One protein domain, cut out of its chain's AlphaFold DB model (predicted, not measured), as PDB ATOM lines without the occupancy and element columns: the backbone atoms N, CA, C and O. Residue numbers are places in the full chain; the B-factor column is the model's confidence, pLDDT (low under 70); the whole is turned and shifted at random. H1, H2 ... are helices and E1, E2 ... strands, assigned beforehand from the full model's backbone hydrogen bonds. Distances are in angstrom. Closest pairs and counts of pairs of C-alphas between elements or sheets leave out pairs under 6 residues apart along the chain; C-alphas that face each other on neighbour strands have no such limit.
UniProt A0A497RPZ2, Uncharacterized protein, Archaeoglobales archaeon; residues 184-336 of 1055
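Overview. This is residues 184 to 336 of the 1055 residues of an uncharacterized protein of Archaeoglobales archaeon (UniProt A0A497RPZ2). Little regular structure: two small antiparallel sheets, strongly twisted E1 E2 E5 E4 E3 and smaller E6 E7 E8, sit among long loops, and residues 184 to 189 of H1 stick out. The named elements hold only 46 of the 153 residues that are printed, and they are mostly strand, in the order H1, then E1 to E8 along the chain. The whole is compact, radius of gyration of the C-alphas 15.1 A, spanning 53 by 36 by 28 A.

Arrangement. H1, residues 184 to 190, has every O i to N i+4 pair within hydrogen-bond range and is on neither sheet. E1, 210 to 213, and E2, 220 to 223, form a hairpin, N 211 and O 222 at 2.8 A. E3, 245 to 248, E4, 263 to 269, and E5, 278 to 281, form a meander, each the antiparallel neighbour of the one before, with N 246 and O 265 at 2.8 A and N 266 and O 280 at 2.8 A. E2 E3 E4 E5 is a Greek key, that meander with E2 antiparallel to E5, N 221 and O 279 at 2.9 A. E6, 297 to 301, E7, 310 to 314, and E8, 329 to 334, form another meander, N 299 and O 312 at 2.9 A, N 313 and O 330 at 2.9 A.

Along the chain. H1 begins at C-alpha 184 (5.268, 29.269, 10.587). E4 is 17.7 A long. E8, 14.2 A, ends at C-alpha 334 (23.030, 49.606, 24.187).

Size, cuts and confidence. The printed part has no cut. Links H1 to E1, E2 to E3, E3 to E4, E5 to E6 and E7 to E8 are long. The pLDDT is under 70 at residues 184 to 193, 253 to 258 and 335 to 336.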
ATOM      1  N   GLY A 184       4.818  28.410  11.683       61.59
ATOM      2  CA  GLY A 184       5.268  29.269  10.587       61.59
ATOM      3  C   GLY A 184       5.575  30.694  11.051       61.59
ATOM      4  O   GLY A 184       6.622  31.228  10.705       61.59
ATOM      5  N   TYR A 185       4.717  31.287  11.881       66.69
ATOM      6  CA  TYR A 185       4.950  32.588  12.509       66.69
ATOM      7  C   TYR A 185       6.144  32.570  13.476       66.69
ATOM      8  O   TYR A 185       6.968  33.478  13.427       66.69
ATOM      9  N   VAL A 186       6.287  31.537  14.316       69.56
ATOM     10  CA  VAL A 186       7.452  31.400  15.214       69.56
ATOM     11  C   VAL A 186       8.745  31.240  14.414       69.56
ATOM     12  O   VAL A 186       9.704  31.962  14.670       69.56
ATOM     13  N   ASP A 187       8.760  30.365  13.406       62.94
ATOM     14  CA  ASP A 187       9.915  30.157  12.529       62.94
ATOM     15  C   ASP A 187      10.240  31.427  11.717       62.94
ATOM     16  O   ASP A 187      11.409  31.736  11.517       62.94
ATOM     17  N   ALA A 188       9.236  32.206  11.289       60.78
ATOM     18  CA  ALA A 188       9.430  33.461  10.556       60.78
ATOM     19  C   ALA A 188       9.899  34.631  11.440       60.78
ATOM     20  O   ALA A 188      10.612  35.504  10.953       60.78
ATOM     21  N   VAL A 189       9.525  34.656  12.724       64.12
ATOM     22  CA  VAL A 189      10.036  35.629  13.708       64.12
ATOM     23  C   VAL A 189      11.445  35.247  14.185       64.12
ATOM     24  O   VAL A 189      12.253  36.133  14.452       64.12
ATOM     25  N   ALA A 190      11.763  33.950  14.256       62.06
ATOM     26  CA  ALA A 190      13.078  33.442  14.654       62.06
ATOM     27  C   ALA A 190      14.110  33.389  13.507       62.06
ATOM     28  O   ALA A 190      15.309  33.318  13.776       62.06
ATOM     29  N   ALA A 191      13.684  33.440  12.238       57.56
ATOM     30  CA  ALA A 191      14.560  33.430  11.062       57.56
ATOM     31  C   ALA A 191      15.395  34.722  10.938       57.56
ATOM     32  O   ALA A 191      15.096  35.612  10.141       57.56
ATOM     33  N   GLY A 192      16.469  34.800  11.728       60.84
ATOM     34  CA  GLY A 192      17.421  35.913  11.777       60.84
ATOM     35  C   GLY A 192      17.803  36.364  13.190       60.84
ATOM     36  O   GLY A 192      18.697  37.194  13.326       60.84
ATOM     37  N   LEU A 193      17.145  35.842  14.232       65.38
ATOM     38  CA  LEU A 193      17.397  36.185  15.633       65.38
ATOM     39  C   LEU A 193      17.151  34.957  16.520       65.38
ATOM     40  O   LEU A 193      16.001  34.586  16.754       65.38
ATOM     41  N   HIS A 194      18.213  34.350  17.057       77.12
ATOM     42  CA  HIS A 194      18.095  33.228  17.994       77.12
ATOM     43  C   HIS A 194      18.355  33.711  19.436       77.12
ATOM     44  O   HIS A 194      19.512  33.875  19.835       77.12
ATOM     45  N   PRO A 195      17.313  33.980  20.244       85.25
ATOM     46  CA  PRO A 195      17.502  34.464  21.608       85.25
ATOM     47  C   PRO A 195      18.052  33.358  22.515       85.25
ATOM     48  O   PRO A 195      17.431  32.309  22.687       85.25
ATOM     49  N   LYS A 196      19.191  33.623  23.153       90.00
ATOM     50  CA  LYS A 196      19.707  32.859  24.295       90.00
ATOM     51  C   LYS A 196      19.263  33.522  25.597       90.00
ATOM     52  O   LYS A 196      18.984  34.724  25.630       90.00
ATOM     53  N   ALA A 197      19.205  32.761  26.690       90.06
ATOM     54  CA  ALA A 197      18.850  33.352  27.979       90.06
ATOM     55  C   ALA A 197      19.912  34.384  28.403       90.06
ATOM     56  O   ALA A 197      21.116  34.139  28.254       90.06
ATOM     57  N   ALA A 198      19.448  35.528  28.920       91.62
ATOM     58  CA  ALA A 198      20.292  36.661  29.293       91.62
ATOM     59  C   ALA A 198      21.436  36.253  30.236       91.62
ATOM     60  O   ALA A 198      21.329  35.292  31.006       91.62
ATOM     61  N   VAL A 199      22.533  36.998  30.162       96.56
ATOM     62  CA  VAL A 199      23.668  36.853  31.074       96.56
ATOM     63  C   VAL A 199      23.650  37.980  32.088       96.56
ATOM     64  O   VAL A 199      23.269  39.112  31.776       96.56
ATOM     65  N   ARG A 200      24.109  37.680  33.301       96.81
ATOM     66  CA  ARG A 200      24.287  38.698  34.329       96.81
ATOM     67  C   ARG A 200      25.400  39.656  33.913       96.81
ATOM     68  O   ARG A 200      25.195  40.857  33.935       96.81
ATOM     69  N   VAL A 201      26.531  39.124  33.444       96.06
ATOM     70  CA  VAL A 201      27.717  39.904  33.048       96.06
ATOM     71  C   VAL A 201      28.348  39.396  31.755       96.06
ATOM     72  O   VAL A 201      28.204  38.226  31.393       96.06
ATOM     73  N   ALA A 202      29.116  40.260  31.093       95.81
ATOM     74  CA  ALA A 202      30.016  39.877  30.010       95.81
ATOM     75  C   ALA A 202      31.459  40.269  30.338       95.81
ATOM     76  O   ALA A 202      31.705  41.276  30.999       95.81
ATOM     77  N   THR A 203      32.431  39.496  29.863       94.56
ATOM     78  CA  THR A 203      33.848  39.827  30.065       94.56
ATOM     79  C   THR A 203      34.249  41.117  29.344       94.56
ATOM     80  O   THR A 203      33.728  41.427  28.273       94.56
ATOM     81  N   THR A 204      35.206  41.857  29.907       92.12
ATOM     82  CA  THR A 204      35.874  43.019  29.276       92.12
ATOM     83  C   THR A 204      37.304  42.714  28.820       92.12
ATOM     84  O   THR A 204      37.862  43.448  28.008       92.12
ATOM     85  N   ALA A 205      37.888  41.634  29.334       89.62
ATOM     86  CA  ALA A 205      39.209  41.099  29.027       89.62
ATOM     87  C   ALA A 205      39.184  39.576  29.259       89.62
ATOM     88  O   ALA A 205      38.165  39.048  29.713       89.62
ATOM     89  N   ASP A 206      40.282  38.884  28.961       89.25
ATOM     90  CA  ASP A 206      40.390  37.447  29.226       89.25
ATOM     91  C   ASP A 206      40.281  37.128  30.728       89.25
ATOM     92  O   ASP A 206      40.612  37.951  31.590       89.25
ATOM     93  N   LEU A 207      39.819  35.920  31.040       89.50
ATOM     94  CA  LEU A 207      39.821  35.385  32.394       89.50
ATOM     95  C   LEU A 207      41.254  35.024  32.824       89.50
ATOM     96  O   LEU A 207      42.174  34.882  32.018       89.50
ATOM     97  N   ALA A 208      41.466  34.874  34.133       84.38
ATOM     98  CA  ALA A 208      42.732  34.352  34.642       84.38
ATOM     99  C   ALA A 208      42.983  32.927  34.111       84.38
ATOM    100  O   ALA A 208      42.028  32.175  33.932       84.38
ATOM    101  N   ALA A 209      44.259  32.569  33.906       87.00
ATOM    102  CA  ALA A 209      44.682  31.306  33.295       87.00
ATOM    103  C   ALA A 209      43.885  30.090  33.805       87.00
ATOM    104  O   ALA A 209      43.760  29.871  35.017       87.00
ATOM    105  N   TYR A 210      43.331  29.338  32.857       91.19
ATOM    106  CA  TYR A 210      42.369  28.275  33.092       91.19
ATOM    107  C   TYR A 210      42.677  27.049  32.226       91.19
ATOM    108  O   TYR A 210      43.147  27.154  31.092       91.19
ATOM    109  N   THR A 211      42.313  25.878  32.735       90.31
ATOM    110  CA  THR A 211      42.328  24.614  32.007       90.31
ATOM    111  C   THR A 211      40.903  24.234  31.613       90.31
ATOM    112  O   THR A 211      40.009  24.103  32.454       90.31
ATOM    113  N   LYS A 212      40.689  24.006  30.314       89.19
ATOM    114  CA  LYS A 212      39.444  23.454  29.769       89.19
ATOM    115  C   LYS A 212      39.378  21.941  29.965       89.19
ATOM    116  O   LYS A 212      40.330  21.229  29.650       89.19
ATOM    117  N   THR A 213      38.233  21.441  30.419       89.75
ATOM    118  CA  THR A 213      37.954  20.004  30.548       89.75
ATOM    119  C   THR A 213      36.625  19.650  29.886       89.75
ATOM    120  O   THR A 213      35.596  20.245  30.197       89.75
ATOM    121  N   GLY A 214      36.637  18.635  29.016       87.62
ATOM    122  CA  GLY A 214      35.468  18.198  28.243       87.62
ATOM    123  C   GLY A 214      35.288  18.946  26.917       87.62
ATOM    124  O   GLY A 214      36.104  19.791  26.553       87.62
ATOM    125  N   THR A 215      34.227  18.593  26.189       83.06
ATOM    126  CA  THR A 215      33.808  19.222  24.923       83.06
ATOM    127  C   THR A 215      32.283  19.226  24.835       83.06
ATOM    128  O   THR A 215      31.678  18.165  25.005       83.06
ATOM    129  N   GLY A 216      31.676  20.372  24.538       82.75
ATOM    130  CA  GLY A 216      30.225  20.538  24.458       82.75
ATOM    131  C   GLY A 216      29.529  20.335  25.806       82.75
ATOM    132  O   GLY A 216      29.907  20.965  26.795       82.75
ATOM    133  N   VAL A 217      28.529  19.445  25.858       86.56
ATOM    134  CA  VAL A 217      27.713  19.157  27.057       86.56
ATOM    135  C   VAL A 217      28.574  18.925  28.302       86.56
ATOM    136  O   VAL A 217      29.315  17.945  28.403       86.56
ATOM    137  N   GLY A 218      28.445  19.818  29.285       83.50
ATOM    138  CA  GLY A 218      29.165  19.733  30.558       83.50
ATOM    139  C   GLY A 218      30.662  20.061  30.493       83.50
ATOM    140  O   GLY A 218      31.360  19.841  31.486       83.50
ATOM    141  N   ALA A 219      31.168  20.593  29.375       90.19
ATOM    142  CA  ALA A 219      32.518  21.144  29.305       90.19
ATOM    143  C   ALA A 219      32.661  22.345  30.250       90.19
ATOM    144  O   ALA A 219      31.753  23.170  30.373       90.19
ATOM    145  N   TYR A 220      33.804  22.458  30.923       93.25
ATOM    146  CA  TYR A 220      34.051  23.520  31.894       93.25
ATOM    147  C   TYR A 220      35.457  24.099  31.794       93.25
ATOM    148  O   TYR A 220      36.405  23.415  31.403       93.25
ATOM    149  N   LEU A 221      35.572  25.366  32.185       93.50
ATOM    150  CA  LEU A 221      36.831  26.062  32.411       93.50
ATOM    151  C   LEU A 221      37.063  26.108  33.924       93.50
ATOM    152  O   LEU A 221      36.189  26.545  34.677       93.50
ATOM    153  N   GLU A 222      38.215  25.621  34.373       94.75
ATOM    154  CA  GLU A 222      38.647  25.654  35.773       94.75
ATOM    155  C   GLU A 222      39.947  26.445  35.892       94.75
ATOM    156  O   GLU A 222      40.855  26.257  35.089       94.75
ATOM    157  N   ALA A 223      40.047  27.321  36.892       93.88
ATOM    158  CA  ALA A 223      41.247  28.120  37.114       93.88
ATOM    159  C   ALA A 223      42.481  27.246  37.399       93.88
ATOM    160  O   ALA A 223      42.434  26.362  38.254       93.88
ATOM    161  N   ASP A 224      43.626  27.581  36.800       93.00
ATOM    162  CA  ASP A 224      44.907  26.902  37.066       93.00
ATOM    163  C   ASP A 224      45.445  27.175  38.490       93.00
ATOM    164  O   ASP A 224      46.413  26.558  38.943       93.00
ATOM    165  N   ALA A 225      44.829  28.117  39.211       93.25
ATOM    166  CA  ALA A 225      45.179  28.507  40.570       93.25
ATOM    167  C   ALA A 225      43.936  28.672  41.458       93.25
ATOM    168  O   ALA A 225      42.872  29.104  41.014       93.25
ATOM    169  N   ASN A 226      44.094  28.400  42.757       92.88
ATOM    170  CA  ASN A 226      43.058  28.683  43.749       92.88
ATOM    171  C   ASN A 226      42.763  30.190  43.815       92.88
ATOM    172  O   ASN A 226      43.655  30.995  44.090       92.88
ATOM    173  N   GLY A 227      41.501  30.554  43.635       91.25
ATOM    174  CA  GLY A 227      41.016  31.926  43.676       91.25
ATOM    175  C   GLY A 227      39.513  31.958  43.433       91.25
ATOM    176  O   GLY A 227      38.938  30.972  42.974       91.25
ATOM    177  N   SER A 228      38.866  33.078  43.750       92.75
ATOM    178  CA  SER A 228      37.455  33.284  43.408       92.75
ATOM    179  C   SER A 228      37.327  34.062  42.104       92.75
ATOM    180  O   SER A 228      38.081  35.009  41.891       92.75
ATOM    181  N   ILE A 229      36.335  33.725  41.276       93.56
ATOM    182  CA  ILE A 229      35.993  34.497  40.068       93.56
ATOM    183  C   ILE A 229      35.604  35.951  40.401       93.56
ATOM    184  O   ILE A 229      35.820  36.862  39.609       93.56
ATOM    185  N   ASN A 230      35.154  36.183  41.639       93.44
ATOM    186  CA  ASN A 230      34.841  37.491  42.215       93.44
ATOM    187  C   ASN A 230      36.069  38.322  42.623       93.44
ATOM    188  O   ASN A 230      35.930  39.396  43.205       93.44
ATOM    189  N   THR A 231      37.292  37.846  42.380       90.50
ATOM    190  CA  THR A 231      38.519  38.605  42.647       90.50
ATOM    191  C   THR A 231      39.471  38.469  41.453       90.50
ATOM    192  O   THR A 231      40.175  37.465  41.360       90.50
ATOM    193  N   PRO A 232      39.516  39.454  40.532       85.69
ATOM    194  CA  PRO A 232      39.004  40.826  40.669       85.69
ATOM    195  C   PRO A 232      37.509  41.035  40.356       85.69
ATOM    196  O   PRO A 232      37.033  42.148  40.561       85.69
ATOM    197  N   GLY A 233      36.782  40.016  39.884       90.19
ATOM    198  CA  GLY A 233      35.413  40.161  39.373       90.19
ATOM    199  C   GLY A 233      35.359  40.347  37.853       90.19
ATOM    200  O   GLY A 233      36.394  40.505  37.201       90.19
ATOM    201  N   ILE A 234      34.152  40.321  37.284       93.88
ATOM    202  CA  ILE A 234      33.906  40.449  35.838       93.88
ATOM    203  C   ILE A 234      33.116  41.733  35.584       93.88
ATOM    204  O   ILE A 234      32.055  41.927  36.166       93.88
ATOM    205  N   ASP A 235      33.655  42.618  34.740       93.00
ATOM    206  CA  ASP A 235      33.080  43.939  34.423       93.00
ATOM    207  C   ASP A 235      32.620  44.737  35.665       93.00
ATOM    208  O   ASP A 235      31.548  45.335  35.701       93.00
ATOM    209  N   GLY A 236      33.427  44.701  36.729       91.94
ATOM    210  CA  GLY A 236      33.153  45.387  37.997       91.94
ATOM    211  C   GLY A 236      32.226  44.641  38.969       91.94
ATOM    212  O   GLY A 236      32.133  45.047  40.127       91.94
ATOM    213  N   ILE A 237      31.593  43.538  38.557       95.44
ATOM    214  CA  ILE A 237      30.742  42.710  39.424       95.44
ATOM    215  C   ILE A 237      31.599  41.707  40.206       95.44
ATOM    216  O   ILE A 237      32.407  40.969  39.638       95.44
ATOM    217  N   THR A 238      31.434  41.705  41.533       94.44
ATOM    218  CA  THR A 238      32.293  40.990  42.504       94.44
ATOM    219  C   THR A 238      31.507  40.071  43.446       94.44
ATOM    220  O   THR A 238      32.011  39.648  44.486       94.44
ATOM    221  N   ASP A 239      30.266  39.743  43.096       94.50
ATOM    222  CA  ASP A 239      29.350  38.915  43.885       94.50
ATOM    223  C   ASP A 239      28.612  37.875  43.022       94.50
ATOM    224  O   ASP A 239      27.458  37.536  43.283       94.50
ATOM    225  N   LEU A 240      29.289  37.342  41.999       94.06
ATOM    226  CA  LEU A 240      28.792  36.221  41.205       94.06
ATOM    227  C   LEU A 240      28.599  34.986  42.097       94.06
ATOM    228  O   LEU A 240      29.510  34.585  42.834       94.06
ATOM    229  N   ALA A 241      27.417  34.387  42.019       94.62
ATOM    230  CA  ALA A 241      27.019  33.194  42.757       94.62
ATOM    231  C   ALA A 241      26.970  31.960  41.843       94.62
ATOM    232  O   ALA A 241      26.989  32.068  40.620       94.62
ATOM    233  N   ALA A 242      26.892  30.762  42.432       93.88
ATOM    234  CA  ALA A 242      26.646  29.559  41.641       93.88
ATOM    235  C   ALA A 242      25.246  29.631  41.000       93.88
ATOM    236  O   ALA A 242      24.273  29.890  41.710       93.88
ATOM    237  N   GLY A 243      25.165  29.414  39.686       92.06
ATOM    238  CA  GLY A 243      23.969  29.659  38.871       92.06
ATOM    239  C   GLY A 243      24.007  30.949  38.038       92.06
ATOM    240  O   GLY A 243      23.208  31.087  37.113       92.06
ATOM    241  N   ASP A 244      24.931  31.881  38.306       97.00
ATOM    242  CA  ASP A 244      25.030  33.112  37.513       97.00
ATOM    243  C   ASP A 244      25.591  32.834  36.111       97.00
ATOM    244  O   ASP A 244      26.603  32.146  35.944       97.00
ATOM    245  N   ARG A 245      24.935  33.405  35.094       97.44
ATOM    246  CA  ARG A 245      25.308  33.270  33.679       97.44
ATOM    247  C   ARG A 245      26.259  34.385  33.242       97.44
ATOM    248  O   ARG A 245      26.001  35.562  33.498       97.44
ATOM    249  N   ILE A 246      27.320  34.009  32.536       96.62
ATOM    250  CA  ILE A 246      28.398  34.872  32.042       96.62
ATOM    251  C   ILE A 246      28.514  34.706  30.523       96.62
ATOM    252  O   ILE A 246      28.574  33.581  30.025       96.62
ATOM    253  N   LEU A 247      28.620  35.818  29.791       96.44
ATOM    254  CA  LEU A 247      29.133  35.823  28.418       96.44
ATOM    255  C   LEU A 247      30.655  35.987  28.460       96.44
ATOM    256  O   LEU A 247      31.173  37.082  28.695       96.44
ATOM    257  N   PHE A 248      31.378  34.899  28.212       95.12
ATOM    258  CA  PHE A 248      32.816  34.950  27.980       95.12
ATOM    259  C   PHE A 248      33.048  35.264  26.499       95.12
ATOM    260  O   PHE A 248      32.684  34.479  25.633       95.12
ATOM    261  N   LYS A 249      33.581  36.446  26.186       92.69
ATOM    262  CA  LYS A 249      33.741  36.930  24.798       92.69
ATOM    263  C   LYS A 249      35.127  37.502  24.493       92.69
ATOM    264  O   LYS A 249      35.307  38.182  23.486       92.69
ATOM    265  N   ASN A 250      36.075  37.325  25.411       89.50
ATOM    266  CA  ASN A 250      37.388  37.964  25.367       89.50
ATOM    267  C   ASN A 250      38.538  36.997  25.690       89.50
ATOM    268  O   ASN A 250      39.551  37.452  26.215       89.50
ATOM    269  N   ALA A 251      38.406  35.706  25.360       83.56
ATOM    270  CA  ALA A 251      39.543  34.781  25.368       83.56
ATOM    271  C   ALA A 251      40.745  35.391  24.611       83.56
ATOM    272  O   ALA A 251      40.563  36.060  23.589       83.56
ATOM    273  N   ALA A 252      41.971  35.237  25.122       75.94
ATOM    274  CA  ALA A 252      43.115  35.962  24.575       75.94
ATOM    275  C   ALA A 252      43.471  35.522  23.143       75.94
ATOM    276  O   ALA A 252      43.962  34.416  22.901       75.94
ATOM    277  N   ALA A 253      43.314  36.447  22.193       50.41
ATOM    278  CA  ALA A 253      43.707  36.256  20.802       50.41
ATOM    279  C   ALA A 253      45.218  35.959  20.679       50.41
ATOM    280  O   ALA A 253      46.068  36.776  21.037       50.41
ATOM    281  N   GLY A 254      45.556  34.784  20.141       51.75
ATOM    282  CA  GLY A 254      46.948  34.321  20.023       51.75
ATOM    283  C   GLY A 254      47.126  32.919  19.428       51.75
ATOM    284  O   GLY A 254      48.203  32.593  18.932       51.75
ATOM    285  N   ALA A 255      46.063  32.114  19.407       43.91
ATOM    286  CA  ALA A 255      45.933  30.914  18.589       43.91
ATOM    287  C   ALA A 255      44.521  30.892  17.986       43.91
ATOM    288  O   ALA A 255      43.579  31.299  18.662       43.91
ATOM    289  N   GLU A 256      44.349  30.358  16.770       45.56
ATOM    290  CA  GLU A 256      43.025  30.200  16.121       45.56
ATOM    291  C   GLU A 256      42.052  29.292  16.912       45.56
ATOM    292  O   GLU A 256      40.893  29.145  16.542       45.56
ATOM    293  N   THR A 257      42.514  28.696  18.016       51.44
ATOM    294  CA  THR A 257      41.743  27.860  18.943       51.44
ATOM    295  C   THR A 257      41.307  28.567  20.234       51.44
ATOM    296  O   THR A 257      40.529  27.978  20.972       51.44
ATOM    297  N   ALA A 258      41.796  29.773  20.554       58.62
ATOM    298  CA  ALA A 258      41.467  30.445  21.825       58.62
ATOM    299  C   ALA A 258      40.039  31.023  21.826       58.62
ATOM    300  O   ALA A 258      39.270  30.796  22.756       58.62
ATOM    301  N   ASP A 259      39.632  31.654  20.722       74.69
ATOM    302  CA  ASP A 259      38.269  32.170  20.524       74.69
ATOM    303  C   ASP A 259      37.191  31.063  20.552       74.69
ATOM    304  O   ASP A 259      36.001  31.361  20.644       74.69
ATOM    305  N   ALA A 260      37.571  29.781  20.465       84.12
ATOM    306  CA  ALA A 260      36.646  28.652  20.579       84.12
ATOM    307  C   ALA A 260      36.160  28.407  22.023       84.12
ATOM    308  O   ALA A 260      35.196  27.665  22.233       84.12
ATOM    309  N   ASP A 261      36.795  29.043  23.013       89.00
ATOM    310  CA  ASP A 261      36.341  29.073  24.406       89.00
ATOM    311  C   ASP A 261      35.311  30.179  24.670       89.00
ATOM    312  O   ASP A 261      34.631  30.138  25.690       89.00
ATOM    313  N   ASN A 262      35.123  31.141  23.761       92.50
ATOM    314  CA  ASN A 262      34.080  32.154  23.930       92.50
ATOM    315  C   ASN A 262      32.675  31.512  23.921       92.50
ATOM    316  O   ASN A 262      32.446  30.446  23.346       92.50
ATOM    317  N   GLY A 263      31.704  32.164  24.555       93.38
ATOM    318  CA  GLY A 263      30.293  31.790  24.607       93.38
ATOM    319  C   GLY A 263      29.700  31.881  26.009       93.38
ATOM    320  O   GLY A 263      30.194  32.613  26.869       93.38
ATOM    321  N   LEU A 264      28.609  31.150  26.225       95.50
ATOM    322  CA  LEU A 264      27.822  31.226  27.454       95.50
ATOM    323  C   LEU A 264      28.252  30.170  28.477       95.50
ATOM    324  O   LEU A 264      28.389  28.986  28.157       95.50
ATOM    325  N   TYR A 265      28.452  30.623  29.714       96.31
ATOM    326  CA  TYR A 265      28.847  29.795  30.851       96.31
ATOM    327  C   TYR A 265      28.004  30.102  32.090       96.31
ATOM    328  O   TYR A 265      27.599  31.239  32.311       96.31
ATOM    329  N   GLU A 266      27.782  29.093  32.925       96.50
ATOM    330  CA  GLU A 266      27.212  29.200  34.266       96.50
ATOM    331  C   GLU A 266      28.323  29.021  35.306       96.50
ATOM    332  O   GLU A 266      29.166  28.125  35.185       96.50
ATOM    333  N   VAL A 267      28.337  29.844  36.354       96.69
ATOM    334  CA  VAL A 267      29.245  29.644  37.489       96.69
ATOM    335  C   VAL A 267      28.825  28.388  38.249       96.69
ATOM    336  O   VAL A 267      27.777  28.362  38.887       96.69
ATOM    337  N   THR A 268      29.663  27.350  38.235       96.12
ATOM    338  CA  THR A 268      29.408  26.103  38.980       96.12
ATOM    339  C   THR A 268      30.220  26.014  40.268       96.12
ATOM    340  O   THR A 268      29.777  25.399  41.239       96.12
ATOM    341  N   VAL A 269      31.378  26.681  40.330       95.44
ATOM    342  CA  VAL A 269      32.153  26.887  41.561       95.44
ATOM    343  C   VAL A 269      32.680  28.323  41.575       95.44
ATOM    344  O   VAL A 269      33.565  28.671  40.804       95.44
ATOM    345  N   VAL A 270      32.193  29.154  42.501       93.75
ATOM    346  CA  VAL A 270      32.635  30.561  42.666       93.75
ATOM    347  C   VAL A 270      34.132  30.676  43.007       93.75
ATOM    348  O   VAL A 270      34.750  31.715  42.773       93.75
ATOM    349  N   GLY A 271      34.726  29.607  43.547       92.25
ATOM    350  CA  GLY A 271      36.131  29.535  43.946       92.25
ATOM    351  C   GLY A 271      36.428  30.235  45.276       92.25
ATOM    352  O   GLY A 271      35.639  31.031  45.781       92.25
ATOM    353  N   THR A 272      37.569  29.908  45.881       91.94
ATOM    354  CA  THR A 272      38.040  30.462  47.164       91.94
ATOM    355  C   THR A 272      39.573  30.481  47.185       91.94
ATOM    356  O   THR A 272      40.217  29.903  46.318       91.94
ATOM    357  N   ALA A 273      40.204  31.034  48.224       89.25
ATOM    358  CA  ALA A 273      41.656  30.892  48.400       89.25
ATOM    359  C   ALA A 273      42.141  29.420  48.530       89.25
ATOM    360  O   ALA A 273      43.336  29.154  48.412       89.25
ATOM    361  N   GLY A 274      41.237  28.462  48.782       90.31
ATOM    362  CA  GLY A 274      41.538  27.030  48.897       90.31
ATOM    363  C   GLY A 274      41.050  26.154  47.736       90.31
ATOM    364  O   GLY A 274      41.335  24.959  47.749       90.31
ATOM    365  N   THR A 275      40.320  26.710  46.763       92.69
ATOM    366  CA  THR A 275      39.703  25.968  45.646       92.69
ATOM    367  C   THR A 275      39.658  26.839  44.388       92.69
ATOM    368  O   THR A 275      39.264  28.001  44.514       92.69
ATOM    369  N   PRO A 276      39.973  26.331  43.185       95.38
ATOM    370  CA  PRO A 276      39.823  27.114  41.962       95.38
ATOM    371  C   PRO A 276      38.350  27.476  41.723       95.38
ATOM    372  O   PRO A 276      37.440  26.815  42.241       95.38
ATOM    373  N   TRP A 277      38.109  28.537  40.955       95.75
ATOM    374  CA  TRP A 277      36.790  28.776  40.376       95.75
ATOM    375  C   TRP A 277      36.572  27.853  39.174       95.75
ATOM    376  O   TRP A 277      37.526  27.412  38.531       95.75
ATOM    377  N   ARG A 278      35.305  27.566  38.878       95.56
ATOM    378  CA  ARG A 278      34.874  26.762  37.737       95.56
ATOM    379  C   ARG A 278      33.608  27.349  37.130       95.56
ATOM    380  O   ARG A 278      32.648  27.637  37.851       95.56
ATOM    381  N   ILE A 279      33.605  27.468  35.809       95.81
ATOM    382  CA  ILE A 279      32.434  27.841  35.015       95.81
ATOM    383  C   ILE A 279      32.184  26.760  33.960       95.81
ATOM    384  O   ILE A 279      33.125  26.246  33.359       95.81
ATOM    385  N   THR A 280      30.928  26.379  33.750       95.44
ATOM    386  CA  THR A 280      30.527  25.270  32.865       95.44
ATOM    387  C   THR A 280      29.687  25.816  31.717       95.44
ATOM    388  O   THR A 280      28.908  26.735  31.945       95.44
ATOM    389  N   ARG A 281      29.843  25.294  30.490       94.56
ATOM    390  CA  ARG A 281      28.993  25.659  29.339       94.56
ATOM    391  C   ARG A 281      27.517  25.578  29.733       94.56
ATOM    392  O   ARG A 281      27.114  24.607  30.375       94.56
ATOM    393  N   THR A 282      26.724  26.586  29.374       94.25
ATOM    394  CA  THR A 282      25.280  26.544  29.637       94.25
ATOM    395  C   THR A 282      24.601  25.532  28.715       94.25
ATOM    396  O   THR A 282      25.009  25.354  27.572       94.25
ATOM    397  N   THR A 283      23.524  24.902  29.187       90.69
ATOM    398  CA  THR A 283      22.778  23.868  28.436       90.69
ATOM    399  C   THR A 283      21.953  24.404  27.257       90.69
ATOM    400  O   THR A 283      21.127  23.676  26.725       90.69
ATOM    401  N   ASP A 284      22.071  25.695  26.941       89.62
ATOM    402  CA  ASP A 284      21.519  26.356  25.748       89.62
ATOM    403  C   ASP A 284      22.628  26.831  24.781       89.62
ATOM    404  O   ASP A 284      22.364  27.558  23.815       89.62
ATOM    405  N   PHE A 285      23.884  26.471  25.070       93.19
ATOM    406  CA  PHE A 285      25.086  26.867  24.336       93.19
ATOM    407  C   PHE A 285      26.193  25.792  24.429       93.19
ATOM    408  O   PHE A 285      27.384  26.108  24.500       93.19
ATOM    409  N   ASP A 286      25.822  24.511  24.459       90.94
ATOM    410  CA  ASP A 286      26.762  23.387  24.566       90.94
ATOM    411  C   ASP A 286      26.882  22.557  23.271       90.94
ATOM    412  O   ASP A 286      27.787  21.730  23.134       90.94
ATOM    413  N   GLY A 287      26.036  22.842  22.278       87.25
ATOM    414  CA  GLY A 287      26.040  22.191  20.970       87.25
ATOM    415  C   GLY A 287      25.183  20.924  20.902       87.25
ATOM    416  O   GLY A 287      25.293  20.182  19.919       87.25
ATOM    417  N   SER A 288      24.347  20.665  21.912       86.00
ATOM    418  CA  SER A 288      23.422  19.533  21.963       86.00
ATOM    419  C   SER A 288      21.984  19.994  22.266       86.00
ATOM    420  O   SER A 288      21.652  20.254  23.417       86.00
ATOM    421  N   PRO A 289      21.059  19.965  21.287       83.75
ATOM    422  CA  PRO A 289      21.129  19.216  20.033       83.75
ATOM    423  C   PRO A 289      22.077  19.828  18.994       83.75
ATOM    424  O   PRO A 289      22.430  21.002  19.048       83.75
ATOM    425  N   ALA A 290      22.475  19.018  18.010       79.25
ATOM    426  CA  ALA A 290      23.311  19.491  16.911       79.25
ATOM    427  C   ALA A 290      22.666  20.705  16.213       79.25
ATOM    428  O   ALA A 290      21.463  20.703  15.949       79.25
ATOM    429  N   SER A 291      23.490  21.712  15.909       80.50
ATOM    430  CA  SER A 291      23.066  23.040  15.436       80.50
ATOM    431  C   SER A 291      22.353  23.915  16.484       80.50
ATOM    432  O   SER A 291      21.648  24.843  16.107       80.50
ATOM    433  N   GLU A 292      22.537  23.674  17.786       88.38
ATOM    434  CA  GLU A 292      22.074  24.594  18.843       88.38
ATOM    435  C   GLU A 292      22.775  25.964  18.808       88.38
ATOM    436  O   GLU A 292      22.143  26.973  19.121       88.38
ATOM    437  N   VAL A 293      24.065  26.002  18.460       90.56
ATOM    438  CA  VAL A 293      24.858  27.238  18.384       90.56
ATOM    439  C   VAL A 293      25.017  27.654  16.924       90.56
ATOM    440  O   VAL A 293      25.543  26.878  16.123       90.56
ATOM    441  N   GLN A 294      24.559  28.858  16.572       89.44
ATOM    442  CA  GLN A 294      24.551  29.373  15.195       89.44
ATOM    443  C   GLN A 294      24.869  30.877  15.135       89.44
ATOM    444  O   GLN A 294      24.602  31.623  16.075       89.44
ATOM    445  N   GLY A 295      25.392  31.352  13.999       87.31
ATOM    446  CA  GLY A 295      25.450  32.791  13.719       87.31
ATOM    447  C   GLY A 295      24.052  33.416  13.823       87.31
ATOM    448  O   GLY A 295      23.077  32.837  13.342       87.31
ATOM    449  N   GLY A 296      23.942  34.563  14.497       85.75
ATOM    450  CA  GLY A 296      22.658  35.168  14.880       85.75
ATOM    451  C   GLY A 296      22.160  34.812  16.292       85.75
ATOM    452  O   GLY A 296      21.157  35.377  16.735       85.75
ATOM    453  N   ASP A 297      22.863  33.943  17.028       89.88
ATOM    454  CA  ASP A 297      22.632  33.724  18.461       89.88
ATOM    455  C   ASP A 297      22.912  35.001  19.258       89.88
ATOM    456  O   ASP A 297      24.034  35.509  19.249       89.88
ATOM    457  N   PHE A 298      21.918  35.522  19.980       90.75
ATOM    458  CA  PHE A 298      22.040  36.793  20.694       90.75
ATOM    459  C   PHE A 298      21.566  36.717  22.147       90.75
ATOM    460  O   PHE A 298      20.702  35.918  22.504       90.75
ATOM    461  N   MET A 299      22.132  37.569  22.999       92.75
ATOM    462  CA  MET A 299      21.799  37.684  24.417       92.75
ATOM    463  C   MET A 299      21.909  39.131  24.893       92.75
ATOM    464  O   MET A 299      22.688  39.924  24.362       92.75
ATOM    465  N   PHE A 300      21.150  39.462  25.936       93.25
ATOM    466  CA  PHE A 300      21.329  40.704  26.684       93.25
ATOM    467  C   PHE A 300      22.247  40.485  27.888       93.25
ATOM    468  O   PHE A 300      22.195  39.436  28.536       93.25
ATOM    469  N   VAL A 301      23.061  41.496  28.176       95.00
ATOM    470  CA  VAL A 301      23.909  41.621  29.361       95.00
ATOM    471  C   VAL A 301      23.230  42.600  30.313       95.00
ATOM    472  O   VAL A 301      22.907  43.721  29.920       95.00
ATOM    473  N   GLN A 302      22.972  42.158  31.543       94.00
ATOM    474  CA  GLN A 302      22.146  42.896  32.506       94.00
ATOM    475  C   GLN A 302      22.958  43.852  33.390       94.00
ATOM    476  O   GLN A 302      22.505  44.952  33.685       94.00
ATOM    477  N   GLU A 303      24.157  43.451  33.803       93.06
ATOM    478  CA  GLU A 303      25.001  44.160  34.765       93.06
ATOM    479  C   GLU A 303      26.440  44.295  34.246       93.06
ATOM    480  O   GLU A 303      26.913  43.523  33.407       93.06
ATOM    481  N   GLY A 304      27.154  45.291  34.770       90.75
ATOM    482  CA  GLY A 304      28.541  45.589  34.422       90.75
ATOM    483  C   GLY A 304      28.839  47.089  34.446       90.75
ATOM    484  O   GLY A 304      27.935  47.918  34.520       90.75
ATOM    485  N   THR A 305      30.114  47.459  34.376       88.44
ATOM    486  CA  THR A 305      30.543  48.858  34.219       88.44
ATOM    487  C   THR A 305      30.644  49.308  32.763       88.44
ATOM    488  O   THR A 305      30.444  50.488  32.486       88.44
ATOM    489  N   ALA A 306      30.947  48.393  31.838       88.88
ATOM    490  CA  ALA A 306      31.156  48.686  30.422       88.88
ATOM    491  C   ALA A 306      30.114  48.032  29.500       88.88
ATOM    492  O   ALA A 306      29.805  48.595  28.453       88.88
ATOM    493  N   ASN A 307      29.578  46.862  29.868       90.19
ATOM    494  CA  ASN A 307      28.648  46.087  29.039       90.19
ATOM    495  C   ASN A 307      27.226  45.984  29.636       90.19
ATOM    496  O   ASN A 307      26.429  45.206  29.115       90.19
ATOM    497  N   ALA A 308      26.872  46.723  30.694       90.38
ATOM    498  CA  ALA A 308      25.486  46.754  31.185       90.38
ATOM    499  C   ALA A 308      24.500  47.253  30.111       90.38
ATOM    500  O   ALA A 308      24.882  47.990  29.199       90.38
ATOM    501  N   ASP A 309      23.235  46.843  30.233       89.56
ATOM    502  CA  ASP A 309      22.124  47.237  29.356       89.56
ATOM    503  C   ASP A 309      22.436  47.093  27.849       89.56
ATOM    504  O   ASP A 309      22.017  47.912  27.024       89.56
ATOM    505  N   SER A 310      23.199  46.056  27.475       91.12
ATOM    506  CA  SER A 310      23.678  45.853  26.101       91.12
ATOM    507  C   SER A 310      23.252  44.515  25.501       91.12
ATOM    508  O   SER A 310      23.210  43.490  26.179       91.12
ATOM    509  N   GLY A 311      22.936  44.516  24.205       91.75
ATOM    510  CA  GLY A 311      22.666  43.302  23.433       91.75
ATOM    511  C   GLY A 311      23.873  42.906  22.593       91.75
ATOM    512  O   GLY A 311      24.403  43.734  21.847       91.75
ATOM    513  N   TRP A 312      24.271  41.639  22.684       92.12
ATOM    514  CA  TRP A 312      25.380  41.027  21.948       92.12
ATOM    515  C   TRP A 312      24.877  39.906  21.046       92.12
ATOM    516  O   TRP A 312      23.968  39.176  21.427       92.12
ATOM    517  N   VAL A 313      25.474  39.766  19.862       92.00
ATOM    518  CA  VAL A 313      25.149  38.733  18.869       92.00
ATOM    519  C   VAL A 313      26.417  38.017  18.404       92.00
ATOM    520  O   VAL A 313      27.457  38.649  18.199       92.00
ATOM    521  N   LEU A 314      26.335  36.698  18.252       91.88
ATOM    522  CA  LEU A 314      27.351  35.843  17.652       91.88
ATOM    523  C   LEU A 314      27.380  36.094  16.140       91.88
ATOM    524  O   LEU A 314      26.416  35.790  15.438       91.88
ATOM    525  N   VAL A 315      28.487  36.648  15.646       89.69
ATOM    526  CA  VAL A 315      28.698  36.983  14.224       89.69
ATOM    527  C   VAL A 315      29.557  35.951  13.484       89.69
ATOM    528  O   VAL A 315      29.906  36.152  12.324       89.69
ATOM    529  N   THR A 316      29.914  34.840  14.136       88.88
ATOM    530  CA  THR A 316      30.539  33.695  13.460       88.88
ATOM    531  C   THR A 316      29.507  33.008  12.562       88.88
ATOM    532  O   THR A 316      28.623  32.309  13.053       88.88
ATOM    533  N   ASP A 317      29.642  33.172  11.248       82.25
ATOM    534  CA  ASP A 317      28.788  32.517  10.253       82.25
ATOM    535  C   ASP A 317      29.224  31.075   9.926       82.25
ATOM    536  O   ASP A 317      30.394  30.698  10.034       82.25
ATOM    537  N   GLY A 318      28.279  30.274   9.423       83.81
ATOM    538  CA  GLY A 318      28.525  28.924   8.899       83.81
ATOM    539  C   GLY A 318      28.367  27.798   9.928       83.81
ATOM    540  O   GLY A 318      27.705  27.946  10.952       83.81
ATOM    541  N   THR A 319      28.930  26.622   9.629       84.81
ATOM    542  CA  THR A 319      28.809  25.439  10.497       84.81
ATOM    543  C   THR A 319      29.701  25.573  11.728       84.81
ATOM    544  O   THR A 319      30.915  25.377  11.651       84.81
ATOM    545  N   ILE A 320      29.092  25.848  12.878       88.12
ATOM    546  CA  ILE A 320      29.786  25.942  14.162       88.12
ATOM    547  C   ILE A 320      29.932  24.555  14.796       88.12
ATOM    548  O   ILE A 320      28.964  23.816  14.956       88.12
ATOM    549  N   THR A 321      31.157  24.212  15.199       89.25
ATOM    550  CA  THR A 321      31.444  23.104  16.117       89.25
ATOM    551  C   THR A 321      31.921  23.706  17.433       89.25
ATOM    552  O   THR A 321      33.011  24.278  17.490       89.25
ATOM    553  N   VAL A 322      31.096  23.606  18.480       87.19
ATOM    554  CA  VAL A 322      31.410  24.137  19.818       87.19
ATOM    555  C   VAL A 322      32.765  23.597  20.288       87.19
ATOM    556  O   VAL A 322      33.122  22.453  20.007       87.19
ATOM    557  N   ASP A 323      33.542  24.445  20.962       84.94
ATOM    558  CA  ASP A 323      34.884  24.141  21.469       84.94
ATOM    559  C   ASP A 323      35.962  23.850  20.402       84.94
ATOM    560  O   ASP A 323      37.077  23.475  20.760       84.94
ATOM    561  N   THR A 324      35.669  24.048  19.108       87.00
ATOM    562  CA  THR A 324      36.648  23.959  18.002       87.00
ATOM    563  C   THR A 324      36.590  25.163  17.056       87.00
ATOM    564  O   THR A 324      37.632  25.667  16.647       87.00
ATOM    565  N   THR A 325      35.395  25.640  16.701       88.81
ATOM    566  CA  THR A 325      35.200  26.852  15.891       88.81
ATOM    567  C   THR A 325      35.366  28.102  16.759       88.81
ATOM    568  O   THR A 325      34.776  28.175  17.832       88.81
ATOM    569  N   ALA A 326      36.111  29.102  16.279       88.56
ATOM    570  CA  ALA A 326      36.241  30.414  16.916       88.56
ATOM    571  C   ALA A 326      34.897  31.173  16.977       88.56
ATOM    572  O   ALA A 326      34.239  31.360  15.950       88.56
ATOM    573  N   LEU A 327      34.495  31.635  18.166       90.56
ATOM    574  CA  LEU A 327      33.208  32.300  18.401       90.56
ATOM    575  C   LEU A 327      33.403  33.797  18.684       90.56
ATOM    576  O   LEU A 327      34.036  34.180  19.669       90.56
ATOM    577  N   GLN A 328      32.858  34.647  17.809       90.44
ATOM    578  CA  GLN A 328      33.019  36.104  17.849       90.44
ATOM    579  C   GLN A 328      31.693  36.807  18.154       90.44
ATOM    580  O   GLN A 328      30.720  36.648  17.422       90.44
ATOM    581  N   PHE A 329      31.662  37.630  19.203       91.06
ATOM    582  CA  PHE A 329      30.469  38.374  19.617       91.06
ATOM    583  C   PHE A 329      30.619  39.874  19.350       91.06
ATOM    584  O   PHE A 329      31.625  40.475  19.721       91.06
ATOM    585  N   THR A 330      29.589  40.489  18.768       90.38
ATOM    586  CA  THR A 330      29.507  41.936  18.503       90.38
ATOM    587  C   THR A 330      28.302  42.542  19.221       90.38
ATOM    588  O   THR A 330      27.235  41.935  19.265       90.38
ATOM    589  N   GLN A 331      28.447  43.746  19.774       89.25
ATOM    590  CA  GLN A 331      27.326  44.491  20.351       89.25
ATOM    591  C   GLN A 331      26.423  45.047  19.238       89.25
ATOM    592  O   GLN A 331      26.904  45.735  18.341       89.25
ATOM    593  N   PHE A 332      25.112  44.807  19.321       84.19
ATOM    594  CA  PHE A 332      24.116  45.350  18.384       84.19
ATOM    595  C   PHE A 332      23.161  46.372  19.027       84.19
ATOM    596  O   PHE A 332      22.472  47.101  18.318       84.19
ATOM    597  N   SER A 333      23.119  46.468  20.361       85.31
ATOM    598  CA  SER A 333      22.302  47.457  21.084       85.31
ATOM    599  C   SER A 333      22.935  47.881  22.415       85.31
ATOM    600  O   SER A 333      23.720  47.140  23.009       85.31
ATOM    601  N   GLY A 334      22.617  49.092  22.878       80.94
ATOM    602  CA  GLY A 334      23.030  49.606  24.187       80.94
ATOM    603  C   GLY A 334      22.617  51.062  24.411       80.94
ATOM    604  O   GLY A 334      22.365  51.800  23.454       80.94
ATOM    605  N   ALA A 335      22.557  51.490  25.671       64.06
ATOM    606  CA  ALA A 335      22.315  52.890  26.010       64.06
ATOM    607  C   ALA A 335      23.496  53.786  25.570       64.06
ATOM    608  O   ALA A 335      24.658  53.439  25.756       64.06
ATOM    609  N   GLY A 336      23.207  54.963  24.999       65.62
ATOM    610  CA  GLY A 336      24.224  55.996  24.732       65.62
ATOM    611  C   GLY A 336      25.036  55.884  23.429       65.62
ATOM    612  O   GLY A 336      26.008  56.618  23.285       65.62
TER     613      GLY A 336